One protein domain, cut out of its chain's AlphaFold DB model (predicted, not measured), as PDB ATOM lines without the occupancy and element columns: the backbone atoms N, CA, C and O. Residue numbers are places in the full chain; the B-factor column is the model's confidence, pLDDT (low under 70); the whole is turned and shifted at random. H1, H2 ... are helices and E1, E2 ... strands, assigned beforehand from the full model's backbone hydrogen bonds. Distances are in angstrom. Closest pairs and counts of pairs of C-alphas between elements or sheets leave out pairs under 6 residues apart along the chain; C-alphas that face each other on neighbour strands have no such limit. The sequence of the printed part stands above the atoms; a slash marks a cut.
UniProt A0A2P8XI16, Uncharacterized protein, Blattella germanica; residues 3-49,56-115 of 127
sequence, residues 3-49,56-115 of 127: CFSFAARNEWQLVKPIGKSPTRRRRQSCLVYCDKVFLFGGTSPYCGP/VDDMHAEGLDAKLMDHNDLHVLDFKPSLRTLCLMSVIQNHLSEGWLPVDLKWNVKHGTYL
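What this domain is: This is residues 3 to 49 and 56 to 115 of the 127 residues of an uncharacterized protein of Blattella germanica (UniProt A0A2P8XI16). A small three-stranded sheet, E3, E4 and E7, forms the middle of a loose, flat model, with the short strand pair E5 and E6 beyond one end, two touching helices, H1 and H2, toward the other, and the E1 and E2 hairpin set off to a side. Residues 56 to 63 stick out past E5 and E6. The printed part has 107 residues, with seven strands followed by two helices along the chain; the class is mixed, helices and strands, with 48 residues, under half, in named elements. The sheet's order is E3, E4, E7, antiparallel; the radius of gyration of the C-alphas is 18.1 A and the spans are 57 by 41 by 22 A.

Where its parts are: E1, residues 3 to 5, begins at C-alpha 3 (-33.863, 43.881, 9.548), and E2 is residues 11 to 14. E3, residues 29 to 33, is 13.1 A long, and E4, residues 36 to 40, 13.0 A. E5 is residues 43 to 45, E6 residues 68 to 70, and E7, residues 74 to 78, is 12.7 A long. H1, residues 83 to 93, measures 15.2 A; H2, residues 103 to 111, measures 12.3 A and ends at C-alpha 111 (-13.918, 49.150, 16.897).

How they stand to each other: E3 and E4 form a hairpin, with N 31 and O 38 at 2.9 A; E4 and E7 have N 39 and O 75 at 2.8 A. E4 runs on into E5 at 60 degrees, and E5 is antiparallel to E6, with N 44 and O 69 at 2.9 A. The hairpin E1 and E2, with N 3 and O 13 at 2.9 A, is apart from the other named elements. H1 and H2 touch, closest at the C-alphas of Leu 88 and Val 109, 6.3 A, at a steep tilt of 60 degrees, the same way; neither is on the sheet. In H1 and H2 every O i to N i+4 pair is within hydrogen-bond range. Residues 18 to 19 pair antiparallel with residues 113 to 114.

The domain as a whole: The C-alphas farthest apart, of Met 59 and Trp 100, are 58.7 A apart. Residues 50 to 55 are not printed, and C-alphas 49 and 56 are 18.1 A apart across the cut. The link from E2 to E3 is long. The pLDDT is under 70 at residues 5 to 9, 49 and 56 to 66.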
ATOM      1  N   CYS A   3     -34.024  45.019  10.445       70.00
ATOM      2  CA  CYS A   3     -33.863  43.881   9.548       70.00
ATOM      3  C   CYS A   3     -35.238  43.249   9.342       70.00
ATOM      4  O   CYS A   3     -36.002  43.106  10.296       70.00
ATOM      5  N   PHE A   4     -35.563  42.894   8.106       70.56
ATOM      6  CA  PHE A   4     -36.816  42.223   7.793       70.56
ATOM      7  C   PHE A   4     -36.599  40.711   7.772       70.56
ATOM      8  O   PHE A   4     -35.772  40.211   7.010       70.56
ATOM      9  N   SER A   5     -37.335  39.980   8.612       64.75
ATOM     10  CA  SER A   5     -37.274  38.518   8.660       64.75
ATOM     11  C   SER A   5     -38.420  37.919   7.856       64.75
ATOM     12  O   SER A   5     -39.516  37.704   8.377       64.75
ATOM     13  N   PHE A   6     -38.158  37.629   6.583       59.44
ATOM     14  CA  PHE A   6     -39.145  36.991   5.709       59.44
ATOM     15  C   PHE A   6     -39.396  35.527   6.101       59.44
ATOM     16  O   PHE A   6     -40.539  35.099   6.206       59.44
ATOM     17  N   ALA A   7     -38.330  34.770   6.383       62.81
ATOM     18  CA  ALA A   7     -38.402  33.315   6.535       62.81
ATOM     19  C   ALA A   7     -38.985  32.829   7.874       62.81
ATOM     20  O   ALA A   7     -39.471  31.705   7.942       62.81
ATOM     21  N   ALA A   8     -38.920  33.633   8.943       64.19
ATOM     22  CA  ALA A   8     -39.349  33.179  10.268       64.19
ATOM     23  C   ALA A   8     -40.709  33.741  10.697       64.19
ATOM     24  O   ALA A   8     -41.471  33.029  11.349       64.19
ATOM     25  N   ARG A   9     -40.985  35.029  10.436       68.00
ATOM     26  CA  ARG A   9     -42.096  35.745  11.099       68.00
ATOM     27  C   ARG A   9     -42.777  36.834  10.263       68.00
ATOM     28  O   ARG A   9     -43.710  37.453  10.758       68.00
ATOM     29  N   ASN A  10     -42.340  37.060   9.020       81.69
ATOM     30  CA  ASN A  10     -42.832  38.137   8.150       81.69
ATOM     31  C   ASN A  10     -42.907  39.501   8.869       81.69
ATOM     32  O   ASN A  10     -43.878  40.245   8.739       81.69
ATOM     33  N   GLU A  11     -41.893  39.805   9.685       84.62
ATOM     34  CA  GLU A  11     -41.899  40.967  10.573       84.62
ATOM     35  C   GLU A  11     -40.601  41.770  10.473       84.62
ATOM     36  O   GLU A  11     -39.510  41.241  10.220       84.62
ATOM     37  N   TRP A  12     -40.725  43.075  10.709       82.81
ATOM     38  CA  TRP A  12     -39.587  43.960  10.906       82.81
ATOM     39  C   TRP A  12     -39.069  43.814  12.332       82.81
ATOM     40  O   TRP A  12     -39.802  44.031  13.294       82.81
ATOM     41  N   GLN A  13     -37.784  43.504  12.474       80.56
ATOM     42  CA  GLN A  13     -37.122  43.429  13.767       80.56
ATOM     43  C   GLN A  13     -36.062  44.518  13.894       80.56
ATOM     44  O   GLN A  13     -35.200  44.698  13.030       80.56
ATOM     45  N   LEU A  14     -36.101  45.241  15.012       82.75
ATOM     46  CA  LEU A  14     -35.023  46.149  15.378       82.75
ATOM     47  C   LEU A  14     -33.827  45.332  15.875       82.75
ATOM     48  O   LEU A  14     -33.849  44.768  16.967       82.75
ATOM     49  N   VAL A  15     -32.753  45.330  15.094       81.75
ATOM     50  CA  VAL A  15     -31.475  44.727  15.461       81.75
ATOM     51  C   VAL A  15     -30.621  45.769  16.184       81.75
ATOM     52  O   VAL A  15     -30.297  46.834  15.632       81.75
ATOM     53  N   LYS A  16     -30.275  45.456  17.437       84.06
ATOM     54  CA  LYS A  16     -29.390  46.250  18.296       84.06
ATOM     55  C   LYS A  16     -27.995  45.609  18.324       84.06
ATOM     56  O   LYS A  16     -27.831  44.596  18.999       84.06
ATOM     57  N   PRO A  17     -27.013  46.143  17.580       86.12
ATOM     58  CA  PRO A  17     -25.645  45.643  17.636       86.12
ATOM     59  C   PRO A  17     -24.961  45.973  18.973       86.12
ATOM     60  O   PRO A  17     -25.339  46.914  19.669       86.12
ATOM     61  N   ILE A  18     -23.929  45.199  19.299       88.06
ATOM     62  CA  ILE A  18     -22.993  45.394  20.409       88.06
ATOM     63  C   ILE A  18     -21.727  46.059  19.854       88.06
ATOM     64  O   ILE A  18     -21.282  45.720  18.759       88.06
ATOM     65  N   GLY A  19     -21.126  46.973  20.615       84.69
ATOM     66  CA  GLY A  19     -19.922  47.696  20.197       84.69
ATOM     67  C   GLY A  19     -20.238  48.999  19.456       84.69
ATOM     68  O   GLY A  19     -21.223  49.677  19.762       84.69
ATOM     69  N   LYS A  20     -19.381  49.386  18.504       85.31
ATOM     70  CA  LYS A  20     -19.391  50.728  17.901       85.31
ATOM     71  C   LYS A  20     -20.291  50.818  16.668       85.31
ATOM     72  O   LYS A  20     -19.829  50.683  15.546       85.31
ATOM     73  N   SER A  21     -21.564  51.146  16.875       84.56
ATOM     74  CA  SER A  21     -22.523  51.334  15.774       84.56
ATOM     75  C   SER A  21     -22.153  52.484  14.820       84.56
ATOM     76  O   SER A  21     -21.589  53.487  15.273       84.56
ATOM     77  N   PRO A  22     -22.551  52.410  13.533       87.31
ATOM     78  CA  PRO A  22     -22.467  53.550  12.628       87.31
ATOM     79  C   PRO A  22     -23.298  54.725  13.149       87.31
ATOM     80  O   PRO A  22     -24.370  54.551  13.736       87.31
ATOM     81  N   THR A  23     -22.828  55.940  12.878       88.38
ATOM     82  CA  THR A  23     -23.610  57.162  13.103       88.38
ATOM     83  C   THR A  23     -24.845  57.189  12.201       88.38
ATOM     84  O   THR A  23     -24.872  56.565  11.136       88.38
ATOM     85  N   ARG A  24     -25.883  57.939  12.602       87.56
ATOM     86  CA  ARG A  24     -27.074  58.147  11.765       87.56
ATOM     87  C   ARG A  24     -26.664  58.792  10.437       87.56
ATOM     88  O   ARG A  24     -26.116  59.890  10.438       87.56
ATOM     89  N   ARG A  25     -26.964  58.125   9.323       90.56
ATOM     90  CA  ARG A  25     -26.525  58.520   7.976       90.56
ATOM     91  C   ARG A  25     -27.498  58.071   6.883       90.56
ATOM     92  O   ARG A  25     -28.396  57.270   7.150       90.56
ATOM     93  N   ARG A  26     -27.319  58.592   5.665       90.62
ATOM     94  CA  ARG A  26     -28.101  58.287   4.451       90.62
ATOM     95  C   ARG A  26     -27.193  57.999   3.253       90.62
ATOM     96  O   ARG A  26     -26.005  58.287   3.312       90.62
ATOM     97  N   ARG A  27     -27.768  57.484   2.158       91.94
ATOM     98  CA  ARG A  27     -27.065  57.250   0.875       91.94
ATOM     99  C   ARG A  27     -25.813  56.358   1.012       91.94
ATOM    100  O   ARG A  27     -24.841  56.540   0.293       91.94
ATOM    101  N   GLN A  28     -25.828  55.418   1.957       93.75
ATOM    102  CA  GLN A  28     -24.745  54.445   2.139       93.75
ATOM    103  C   GLN A  28     -24.863  53.302   1.127       93.75
ATOM    104  O   GLN A  28     -25.975  52.862   0.816       93.75
ATOM    105  N   SER A  29     -23.727  52.788   0.668       94.62
ATOM    106  CA  SER A  29     -23.678  51.574  -0.145       94.62
ATOM    107  C   SER A  29     -23.856  50.349   0.746       94.62
ATOM    108  O   SER A  29     -23.273  50.274   1.829       94.62
ATOM    109  N   CYS A  30     -24.669  49.394   0.297       92.56
ATOM    110  CA  CYS A  30     -24.983  48.173   1.032       92.56
ATOM    111  C   CYS A  30     -24.820  46.956   0.119       92.56
ATOM    112  O   CYS A  30     -25.445  46.897  -0.939       92.56
ATOM    113  N   LEU A  31     -24.000  45.989   0.532       94.00
ATOM    114  CA  LEU A  31     -23.781  44.729  -0.178       94.00
ATOM    115  C   LEU A  31     -24.031  43.556   0.767       94.00
ATOM    116  O   LEU A  31     -23.524  43.540   1.888       94.00
ATOM    117  N   VAL A  32     -24.759  42.547   0.296       92.75
ATOM    118  CA  VAL A  32     -24.865  41.254   0.978       92.75
ATOM    119  C   VAL A  32     -23.897  40.271   0.328       92.75
ATOM    120  O   VAL A  32     -23.919  40.097  -0.888       92.75
ATOM    121  N   TYR A  33     -23.060  39.621   1.133       92.00
ATOM    122  CA  TYR A  33     -22.186  38.543   0.681       92.00
ATOM    123  C   TYR A  33     -22.103  37.453   1.751       92.00
ATOM    124  O   TYR A  33     -21.709  37.711   2.893       92.00
ATOM    125  N   CYS A  34     -22.483  36.229   1.373       91.75
ATOM    126  CA  CYS A  34     -22.682  35.107   2.294       91.75
ATOM    127  C   CYS A  34     -23.594  35.513   3.473       91.75
ATOM    128  O   CYS A  34     -24.676  36.052   3.262       91.75
ATOM    129  N   ASP A  35     -23.143  35.286   4.707       89.75
ATOM    130  CA  ASP A  35     -23.871  35.596   5.940       89.75
ATOM    131  C   ASP A  35     -23.563  37.006   6.481       89.75
ATOM    132  O   ASP A  35     -23.730  37.272   7.676       89.75
ATOM    133  N   LYS A  36     -23.035  37.908   5.642       89.31
ATOM    134  CA  LYS A  36     -22.609  39.247   6.061       89.31
ATOM    135  C   LYS A  36     -23.216  40.345   5.199       89.31
ATOM    136  O   LYS A  36     -23.357  40.205   3.986       89.31
ATOM    137  N   VAL A  37     -23.519  41.470   5.841       90.56
ATOM    138  CA  VAL A  37     -23.902  42.716   5.168       90.56
ATOM    139  C   VAL A  37     -22.808  43.753   5.382       90.56
ATOM    140  O   VAL A  37     -22.420  44.029   6.515       90.56
ATOM    141  N   PHE A  38     -22.318  44.322   4.288       91.62
ATOM    142  CA  PHE A  38     -21.285  45.345   4.249       91.62
ATOM    143  C   PHE A  38     -21.942  46.697   3.985       91.62
ATOM    144  O   PHE A  38     -22.612  46.875   2.970       91.62
ATOM    145  N   LEU A  39     -21.751  47.638   4.905       92.25
ATOM    146  CA  LEU A  39     -22.256  49.004   4.836       92.25
ATOM    147  C   LEU A  39     -21.075  49.962   4.745       92.25
ATOM    148  O   LEU A  39     -20.252  50.005   5.658       92.25
ATOM    149  N   PHE A  40     -20.999  50.729   3.663       93.81
ATOM    150  CA  PHE A  40     -19.889  51.644   3.416       93.81
ATOM    151  C   PHE A  40     -20.377  53.058   3.100       93.81
ATOM    152  O   PHE A  40     -21.294  53.261   2.297       93.81
ATOM    153  N   GLY A  41     -19.715  54.026   3.731       94.12
ATOM    154  CA  GLY A  41     -19.860  55.450   3.476       94.12
ATOM    155  C   GLY A  41     -21.227  56.041   3.816       94.12
ATOM    156  O   GLY A  41     -21.791  55.770   4.883       94.12
ATOM    157  N   GLY A  42     -21.739  56.884   2.918       93.38
ATOM    158  CA  GLY A  42     -22.938  57.695   3.125       93.38
ATOM    159  C   GLY A  42     -22.650  59.031   3.812       93.38
ATOM    160  O   GLY A  42     -21.503  59.370   4.090       93.38
ATOM    161  N   THR A  43     -23.707  59.793   4.091       92.81
ATOM    162  CA  THR A  43     -23.598  61.157   4.627       92.81
ATOM    163  C   THR A  43     -24.439  61.359   5.883       92.81
ATOM    164  O   THR A  43     -25.529  60.791   6.013       92.81
ATOM    165  N   SER A  44     -23.951  62.163   6.828       91.06
ATOM    166  CA  SER A  44     -24.695  62.588   8.023       91.06
ATOM    167  C   SER A  44     -24.755  64.111   8.122       91.06
ATOM    168  O   SER A  44     -23.901  64.777   7.552       91.06
ATOM    169  N   PRO A  45     -25.695  64.696   8.880       88.00
ATOM    170  CA  PRO A  45     -25.627  66.121   9.201       88.00
ATOM    171  C   PRO A  45     -24.301  66.475   9.890       88.00
ATOM    172  O   PRO A  45     -23.813  65.709  10.726       88.00
ATOM    173  N   TYR A  46     -23.724  67.629   9.552       82.25
ATOM    174  CA  TYR A  46     -22.563  68.176  10.251       82.25
ATOM    175  C   TYR A  46     -22.992  68.804  11.590       82.25
ATOM    176  O   TYR A  46     -23.827  69.710  11.617       82.25
ATOM    177  N   CYS A  47     -22.417  68.329  12.701       70.19
ATOM    178  CA  CYS A  47     -22.731  68.785  14.067       70.19
ATOM    179  C   CYS A  47     -21.617  69.632  14.719       70.19
ATOM    180  O   CYS A  47     -21.659  69.852  15.927       70.19
ATOM    181  N   GLY A  48     -20.606  70.072  13.962       70.50
ATOM    182  CA  GLY A  48     -19.541  70.936  14.483       70.50
ATOM    183  C   GLY A  48     -19.949  72.415  14.567       70.50
ATOM    184  O   GLY A  48     -20.995  72.791  14.023       70.50
ATOM    185  N   PRO A  49     -19.133  73.268  15.222       65.56
ATOM    186  CA  PRO A  49     -19.275  74.715  15.094       65.56
ATOM    187  C   PRO A  49     -19.241  75.066  13.608       65.56
ATOM    188  O   PRO A  49     -18.414  74.528  12.870       65.56
ATOM    189  N   VAL A  56     -23.627  83.866   1.792       50.66
ATOM    190  CA  VAL A  56     -23.928  84.092   0.381       50.66
ATOM    191  C   VAL A  56     -25.413  83.825   0.210       50.66
ATOM    192  O   VAL A  56     -25.882  82.689   0.162       50.66
ATOM    193  N   ASP A  57     -26.139  84.932   0.235       52.81
ATOM    194  CA  ASP A  57     -27.558  85.072  -0.041       52.81
ATOM    195  C   ASP A  57     -27.801  84.670  -1.509       52.81
ATOM    196  O   ASP A  57     -27.786  85.517  -2.396       52.81
ATOM    197  N   ASP A  58     -27.896  83.366  -1.804       47.31
ATOM    198  CA  ASP A  58     -28.117  82.905  -3.175       47.31
ATOM    199  C   ASP A  58     -29.043  81.691  -3.299       47.31
ATOM    200  O   ASP A  58     -29.027  80.702  -2.561       47.31
ATOM    201  N   MET A  59     -29.916  81.828  -4.281       50.25
ATOM    202  CA  MET A  59     -31.260  81.287  -4.341       50.25
ATOM    203  C   MET A  59     -31.305  79.945  -5.082       50.25
ATOM    204  O   MET A  59     -32.006  79.810  -6.082       50.25
ATOM    205  N   HIS A  60     -30.584  78.926  -4.608       48.88
ATOM    206  CA  HIS A  60     -30.633  77.583  -5.197       48.88
ATOM    207  C   HIS A  60     -30.644  76.500  -4.113       48.88
ATOM    208  O   HIS A  60     -30.048  76.646  -3.052       48.88
ATOM    209  N   ALA A  61     -31.351  75.397  -4.363       46.03
ATOM    210  CA  ALA A  61     -31.641  74.297  -3.432       46.03
ATOM    211  C   ALA A  61     -30.410  73.516  -2.888       46.03
ATOM    212  O   ALA A  61     -30.556  72.407  -2.376       46.03
ATOM    213  N   GLU A  62     -29.207  74.082  -2.976       50.59
ATOM    214  CA  GLU A  62     -27.917  73.472  -2.638       50.59
ATOM    215  C   GLU A  62     -27.470  73.728  -1.183       50.59
ATOM    216  O   GLU A  62     -26.578  73.049  -0.675       50.59
ATOM    217  N   GLY A  63     -28.137  74.630  -0.452       51.16
ATOM    218  CA  GLY A  63     -27.768  74.987   0.929       51.16
ATOM    219  C   GLY A  63     -27.991  73.892   1.987       51.16
ATOM    220  O   GLY A  63     -27.330  73.894   3.025       51.16
ATOM    221  N   LEU A  64     -28.886  72.919   1.749       51.75
ATOM    222  CA  LEU A  64     -29.101  71.805   2.692       51.75
ATOM    223  C   LEU A  64     -28.071  70.678   2.548       51.75
ATOM    224  O   LEU A  64     -27.751  70.019   3.540       51.75
ATOM    225  N   ASP A  65     -27.564  70.447   1.336       53.19
ATOM    226  CA  ASP A  65     -26.556  69.412   1.086       53.19
ATOM    227  C   ASP A  65     -25.133  69.915   1.427       53.19
ATOM    228  O   ASP A  65     -24.269  69.102   1.753       53.19
ATOM    229  N   ALA A  66     -24.926  71.238   1.519       58.62
ATOM    230  CA  ALA A  66     -23.675  71.872   1.962       58.62
ATOM    231  C   ALA A  66     -23.311  71.630   3.446       58.62
ATOM    232  O   ALA A  66     -22.167  71.842   3.846       58.62
ATOM    233  N   LYS A  67     -24.252  71.157   4.278       75.12
ATOM    234  CA  LYS A  67     -24.024  70.847   5.707       75.12
ATOM    235  C   LYS A  67     -24.006  69.342   5.991       75.12
ATOM    236  O   LYS A  67     -24.480  68.874   7.033       75.12
ATOM    237  N   LEU A  68     -23.491  68.559   5.051       85.44
ATOM    238  CA  LEU A  68     -23.332  67.117   5.205       85.44
ATOM    239  C   LEU A  68     -21.867  66.750   5.436       85.44
ATOM    240  O   LEU A  68     -20.950  67.380   4.927       85.44
ATOM    241  N   MET A  69     -21.666  65.714   6.239       88.38
ATOM    242  CA  MET A  69     -20.387  65.079   6.508       88.38
ATOM    243  C   MET A  69     -20.371  63.726   5.812       88.38
ATOM    244  O   MET A  69     -21.226  62.878   6.099       88.38
ATOM    245  N   ASP A  70     -19.398  63.534   4.931       90.88
ATOM    246  CA  ASP A  70     -19.162  62.264   4.257       90.88
ATOM    247  C   ASP A  70     -18.431  61.291   5.178       90.88
ATOM    248  O   ASP A  70     -17.528  61.662   5.931       90.88
ATOM    249  N   HIS A  71     -18.823  60.023   5.107       92.00
ATOM    250  CA  HIS A  71     -18.203  58.942   5.861       92.00
ATOM    251  C   HIS A  71     -17.430  58.013   4.924       92.00
ATOM    252  O   HIS A  71     -17.841  57.777   3.789       92.00
ATOM    253  N   ASN A  72     -16.320  57.460   5.409       92.19
ATOM    254  CA  ASN A  72     -15.471  56.494   4.699       92.19
ATOM    255  C   ASN A  72     -15.202  55.221   5.528       92.19
ATOM    256  O   ASN A  72     -14.299  54.445   5.216       92.19
ATOM    257  N   ASP A  73     -15.962  55.014   6.601       90.94
ATOM    258  CA  ASP A  73     -15.912  53.824   7.442       90.94
ATOM    259  C   ASP A  73     -16.687  52.653   6.811       90.94
ATOM    260  O   ASP A  73     -17.639  52.819   6.042       90.94
ATOM    261  N   LEU A  74     -16.257  51.439   7.163       90.19
ATOM    262  CA  LEU A  74     -16.904  50.184   6.796       90.19
ATOM    263  C   LEU A  74     -17.512  49.550   8.044       90.19
ATOM    264  O   LEU A  74     -16.817  49.307   9.031       90.19
ATOM    265  N   HIS A  75     -18.792  49.206   7.961       88.69
ATOM    266  CA  HIS A  75     -19.497  48.437   8.978       88.69
ATOM    267  C   HIS A  75     -19.889  47.081   8.415       88.69
ATOM    268  O   HIS A  75     -20.497  46.994   7.349       88.69
ATOM    269  N   VAL A  76     -19.548  46.020   9.143       88.62
ATOM    270  CA  VAL A  76     -19.888  44.647   8.763       88.62
ATOM    271  C   VAL A  76     -20.864  44.083   9.777       88.62
ATOM    272  O   VAL A  76     -20.609  44.072  10.979       88.62
ATOM    273  N   LEU A  77     -21.990  43.605   9.275       87.88
ATOM    274  CA  LEU A  77     -23.033  42.966  10.049       87.88
ATOM    275  C   LEU A  77     -22.941  41.472   9.807       87.88
ATOM    276  O   LEU A  77     -23.241  40.994   8.715       87.88
ATOM    277  N   ASP A  78     -22.476  40.757  10.821       88.25
ATOM    278  CA  ASP A  78     -22.219  39.327  10.746       88.25
ATOM    279  C   ASP A  78     -23.391  38.533  11.324       88.25
ATOM    280  O   ASP A  78     -23.576  38.498  12.540       88.25
ATOM    281  N   PHE A  79     -24.189  37.901  10.462       86.94
ATOM    282  CA  PHE A  79     -25.342  37.094  10.872       86.94
ATOM    283  C   PHE A  79     -24.955  35.663  11.258       86.94
ATOM    284  O   PHE A  79     -25.772  34.936  11.822       86.94
ATOM    285  N   LYS A  80     -23.697  35.272  11.018       89.81
ATOM    286  CA  LYS A  80     -23.137  33.980  11.422       89.81
ATOM    287  C   LYS A  80     -21.805  34.194  12.152       89.81
ATOM    288  O   LYS A  80     -20.743  33.840  11.629       89.81
ATOM    289  N   PRO A  81     -21.847  34.797  13.355       90.50
ATOM    290  CA  PRO A  81     -20.643  35.130  14.102       90.50
ATOM    291  C   PRO A  81     -19.829  33.873  14.424       90.50
ATOM    292  O   PRO A  81     -20.360  32.848  14.851       90.50
ATOM    293  N   SER A  82     -18.512  33.968  14.244       91.69
ATOM    294  CA  SER A  82     -17.578  32.914  14.652       91.69
ATOM    295  C   SER A  82     -17.494  32.794  16.179       91.69
ATOM    296  O   SER A  82     -17.823  33.740  16.896       91.69
ATOM    297  N   LEU A  83     -16.950  31.686  16.694       93.19
ATOM    298  CA  LEU A  83     -16.645  31.561  18.126       93.19
ATOM    299  C   LEU A  83     -15.775  32.724  18.629       93.19
ATOM    300  O   LEU A  83     -16.044  33.277  19.688       93.19
ATOM    301  N   ARG A  84     -14.785  33.158  17.836       92.31
ATOM    302  CA  ARG A  84     -13.958  34.334  18.150       92.31
ATOM    303  C   ARG A  84     -14.819  35.583  18.345       92.31
ATOM    304  O   ARG A  84     -14.633  36.305  19.318       92.31
ATOM    305  N   THR A  85     -15.768  35.814  17.441       92.12
ATOM    306  CA  THR A  85     -16.714  36.936  17.504       92.12
ATOM    307  C   THR A  85     -17.585  36.853  18.760       92.12
ATOM    308  O   THR A  85     -17.717  37.840  19.479       92.12
ATOM    309  N   LEU A  86     -18.118  35.669  19.073       92.62
ATOM    310  CA  LEU A  86     -18.933  35.437  20.269       92.62
ATOM    311  C   LEU A  86     -18.142  35.671  21.566       92.62
ATOM    312  O   LEU A  86     -18.645  36.310  22.488       92.62
ATOM    313  N   CYS A  87     -16.883  35.227  21.629       92.69
ATOM    314  CA  CYS A  87     -16.006  35.493  22.769       92.69
ATOM    315  C   CYS A  87     -15.749  36.998  22.950       92.69
ATOM    316  O   CYS A  87     -15.833  37.503  24.067       92.69
ATOM    317  N   LEU A  88     -15.494  37.731  21.860       92.00
ATOM    318  CA  LEU A  88     -15.319  39.189  21.896       92.00
ATOM    319  C   LEU A  88     -16.585  39.905  22.387       92.00
ATOM    320  O   LEU A  88     -16.500  40.817  23.207       92.00
ATOM    321  N   MET A  89     -17.765  39.460  21.949       91.19
ATOM    322  CA  MET A  89     -19.039  39.982  22.451       91.19
ATOM    323  C   MET A  89     -19.182  39.759  23.958       91.19
ATOM    324  O   MET A  89     -19.580  40.680  24.667       91.19
ATOM    325  N   SER A  90     -18.804  38.578  24.457       91.94
ATOM    326  CA  SER A  90     -18.828  38.271  25.890       91.94
ATOM    327  C   SER A  90     -17.888  39.176  26.695       91.94
ATOM    328  O   SER A  90     -18.256  39.608  27.784       91.94
ATOM    329  N   VAL A  91     -16.702  39.503  26.165       92.38
ATOM    330  CA  VAL A  91     -15.766  40.461  26.788       92.38
ATOM    331  C   VAL A  91     -16.417  41.838  26.938       92.38
ATOM    332  O   VAL A  91     -16.388  42.401  28.031       92.38
ATOM    333  N   ILE A  92     -17.057  42.342  25.875       91.12
ATOM    334  CA  ILE A  92     -17.726  43.654  25.872       91.12
ATOM    335  C   ILE A  92     -18.912  43.674  26.841       91.12
ATOM    336  O   ILE A  92     -19.041  44.598  27.640       91.12
ATOM    337  N   GLN A  93     -19.779  42.661  26.780       91.69
ATOM    338  CA  GLN A  93     -21.011  42.601  27.573       91.69
ATOM    339  C   GLN A  93     -20.759  42.462  29.077       91.69
ATOM    340  O   GLN A  93     -21.561  42.949  29.866       91.69
ATOM    341  N   ASN A  94     -19.668  41.797  29.466       93.00
ATOM    342  CA  ASN A  94     -19.309  41.586  30.869       93.00
ATOM    343  C   ASN A  94     -18.252  42.581  31.373       93.00
ATOM    344  O   ASN A  94     -17.767  42.424  32.490       93.00
ATOM    345  N   HIS A  95     -17.877  43.581  30.566       91.38
ATOM    346  CA  HIS A  95     -16.876  44.596  30.918       91.38
ATOM    347  C   HIS A  95     -15.548  43.998  31.423       91.38
ATOM    348  O   HIS A  95     -14.955  44.485  32.387       91.38
ATOM    349  N   LEU A  96     -15.084  42.914  30.788       92.56
ATOM    350  CA  LEU A  96     -13.857  42.234  31.205       92.56
ATOM    351  C   LEU A  96     -12.622  43.093  30.908       92.56
ATOM    352  O   LEU A  96     -12.567  43.820  29.917       92.56
ATOM    353  N   SER A  97     -11.594  42.973  31.749       90.94
ATOM    354  CA  SER A  97     -10.354  43.733  31.594       90.94
ATOM    355  C   SER A  97      -9.623  43.373  30.297       90.94
ATOM    356  O   SER A  97      -9.185  42.238  30.112       90.94
ATOM    357  N   GLU A  98      -9.395  44.360  29.434       88.75
ATOM    358  CA  GLU A  98      -8.744  44.156  28.135       88.75
ATOM    359  C   GLU A  98      -7.210  44.202  28.202       88.75
ATOM    360  O   GLU A  98      -6.552  43.925  27.204       88.75
ATOM    361  N   GLY A  99      -6.612  44.554  29.349       89.25
ATOM    362  CA  GLY A  99      -5.171  44.828  29.479       89.25
ATOM    363  C   GLY A  99      -4.262  43.695  28.987       89.25
ATOM    364  O   GLY A  99      -3.233  43.956  28.362       89.25
ATOM    365  N   TRP A 100      -4.704  42.453  29.166       89.06
ATOM    366  CA  TRP A 100      -3.968  41.230  28.832       89.06
ATOM    367  C   TRP A 100      -4.237  40.702  27.422       89.06
ATOM    368  O   TRP A 100      -3.598  39.747  26.989       89.06
ATOM    369  N   LEU A 101      -5.180  41.302  26.693       89.56
ATOM    370  CA  LEU A 101      -5.509  40.838  25.354       89.56
ATOM    371  C   LEU A 101      -4.382  41.181  24.360       89.56
ATOM    372  O   LEU A 101      -3.807  42.279  24.422       89.56
ATOM    373  N   PRO A 102      -4.102  40.281  23.405       93.06
ATOM    374  CA  PRO A 102      -3.356  40.597  22.195       93.06
ATOM    375  C   PRO A 102      -3.873  41.865  21.500       93.06
ATOM    376  O   PRO A 102      -5.057  42.209  21.579       93.06
ATOM    377  N   VAL A 103      -2.971  42.582  20.826       91.75
ATOM    378  CA  VAL A 103      -3.253  43.899  20.222       91.75
ATOM    379  C   VAL A 103      -4.393  43.833  19.203       91.75
ATOM    380  O   VAL A 103      -5.252  44.715  19.181       91.75
ATOM    381  N   ASP A 104      -4.448  42.772  18.407       91.06
ATOM    382  CA  ASP A 104      -5.498  42.535  17.416       91.06
ATOM    383  C   ASP A 104      -6.879  42.356  18.068       91.06
ATOM    384  O   ASP A 104      -7.878  42.896  17.590       91.06
ATOM    385  N   LEU A 105      -6.951  41.654  19.202       90.94
ATOM    386  CA  LEU A 105      -8.205  41.473  19.929       90.94
ATOM    387  C   LEU A 105      -8.652  42.773  20.597       90.94
ATOM    388  O   LEU A 105      -9.828  43.113  20.497       90.94
ATOM    389  N   LYS A 106      -7.731  43.546  21.188       91.88
ATOM    390  CA  LYS A 106      -8.036  44.889  21.720       91.88
ATOM    391  C   LYS A 106      -8.626  45.798  20.645       91.88
ATOM    392  O   LYS A 106      -9.594  46.514  20.897       91.88
ATOM    393  N   TRP A 107      -8.054  45.768  19.442       89.56
ATOM    394  CA  TRP A 107      -8.565  46.544  18.317       89.56
ATOM    395  C   TRP A 107     -10.008  46.160  17.976       89.56
ATOM    396  O   TRP A 107     -10.869  47.036  17.870       89.56
ATOM    397  N   ASN A 108     -10.277  44.857  17.873       89.56
ATOM    398  CA  ASN A 108     -11.602  44.331  17.564       89.56
ATOM    399  C   ASN A 108     -12.628  44.668  18.653       89.56
ATOM    400  O   ASN A 108     -13.761  45.016  18.330       89.56
ATOM    401  N   VAL A 109     -12.254  44.607  19.933       89.19
ATOM    402  CA  VAL A 109     -13.152  44.988  21.034       89.19
ATOM    403  C   VAL A 109     -13.575  46.459  20.919       89.19
ATOM    404  O   VAL A 109     -14.758  46.768  21.028       89.19
ATOM    405  N   LYS A 110     -12.633  47.360  20.618       86.50
ATOM    406  CA  LYS A 110     -12.884  48.811  20.571       86.50
ATOM    407  C   LYS A 110     -13.644  49.290  19.334       86.50
ATOM    408  O   LYS A 110     -14.389  50.265  19.415       86.50
ATOM    409  N   HIS A 111     -13.429  48.649  18.189       84.75
ATOM    410  CA  HIS A 111     -13.918  49.150  16.897       84.75
ATOM    411  C   HIS A 111     -14.939  48.232  16.229       84.75
ATOM    412  O   HIS A 111     -15.551  48.622  15.238       84.75
ATOM    413  N   GLY A 112     -15.129  47.023  16.753       84.19
ATOM    414  CA  GLY A 112     -16.067  46.064  16.196       84.19
ATOM    415  C   GLY A 112     -17.524  46.462  16.415       84.19
ATOM    416  O   GLY A 112     -17.895  47.036  17.442       84.19
ATOM    417  N   THR A 113     -18.352  46.096  15.439       83.06
ATOM    418  CA  THR A 113     -19.811  46.056  15.553       83.06
ATOM    419  C   THR A 113     -20.237  44.602  15.454       83.06
ATOM    420  O   THR A 113     -19.924  43.932  14.474       83.06
ATOM    421  N   TYR A 114     -20.948  44.105  16.460       86.19
ATOM    422  CA  TYR A 114     -21.301  42.695  16.566       86.19
ATOM    423  C   TYR A 114     -22.806  42.517  16.667       86.19
ATOM    424  O   TYR A 114     -23.467  43.204  17.445       86.19
ATOM    425  N   LEU A 115     -23.363  41.580  15.906       82.19
ATOM    426  CA  LEU A 115     -24.776  41.251  16.017       82.19
ATOM    427  C   LEU A 115     -24.996  40.203  17.115       82.19
ATOM    428  O   LEU A 115     -24.365  39.146  17.072       82.19
TER     429      LEU A 115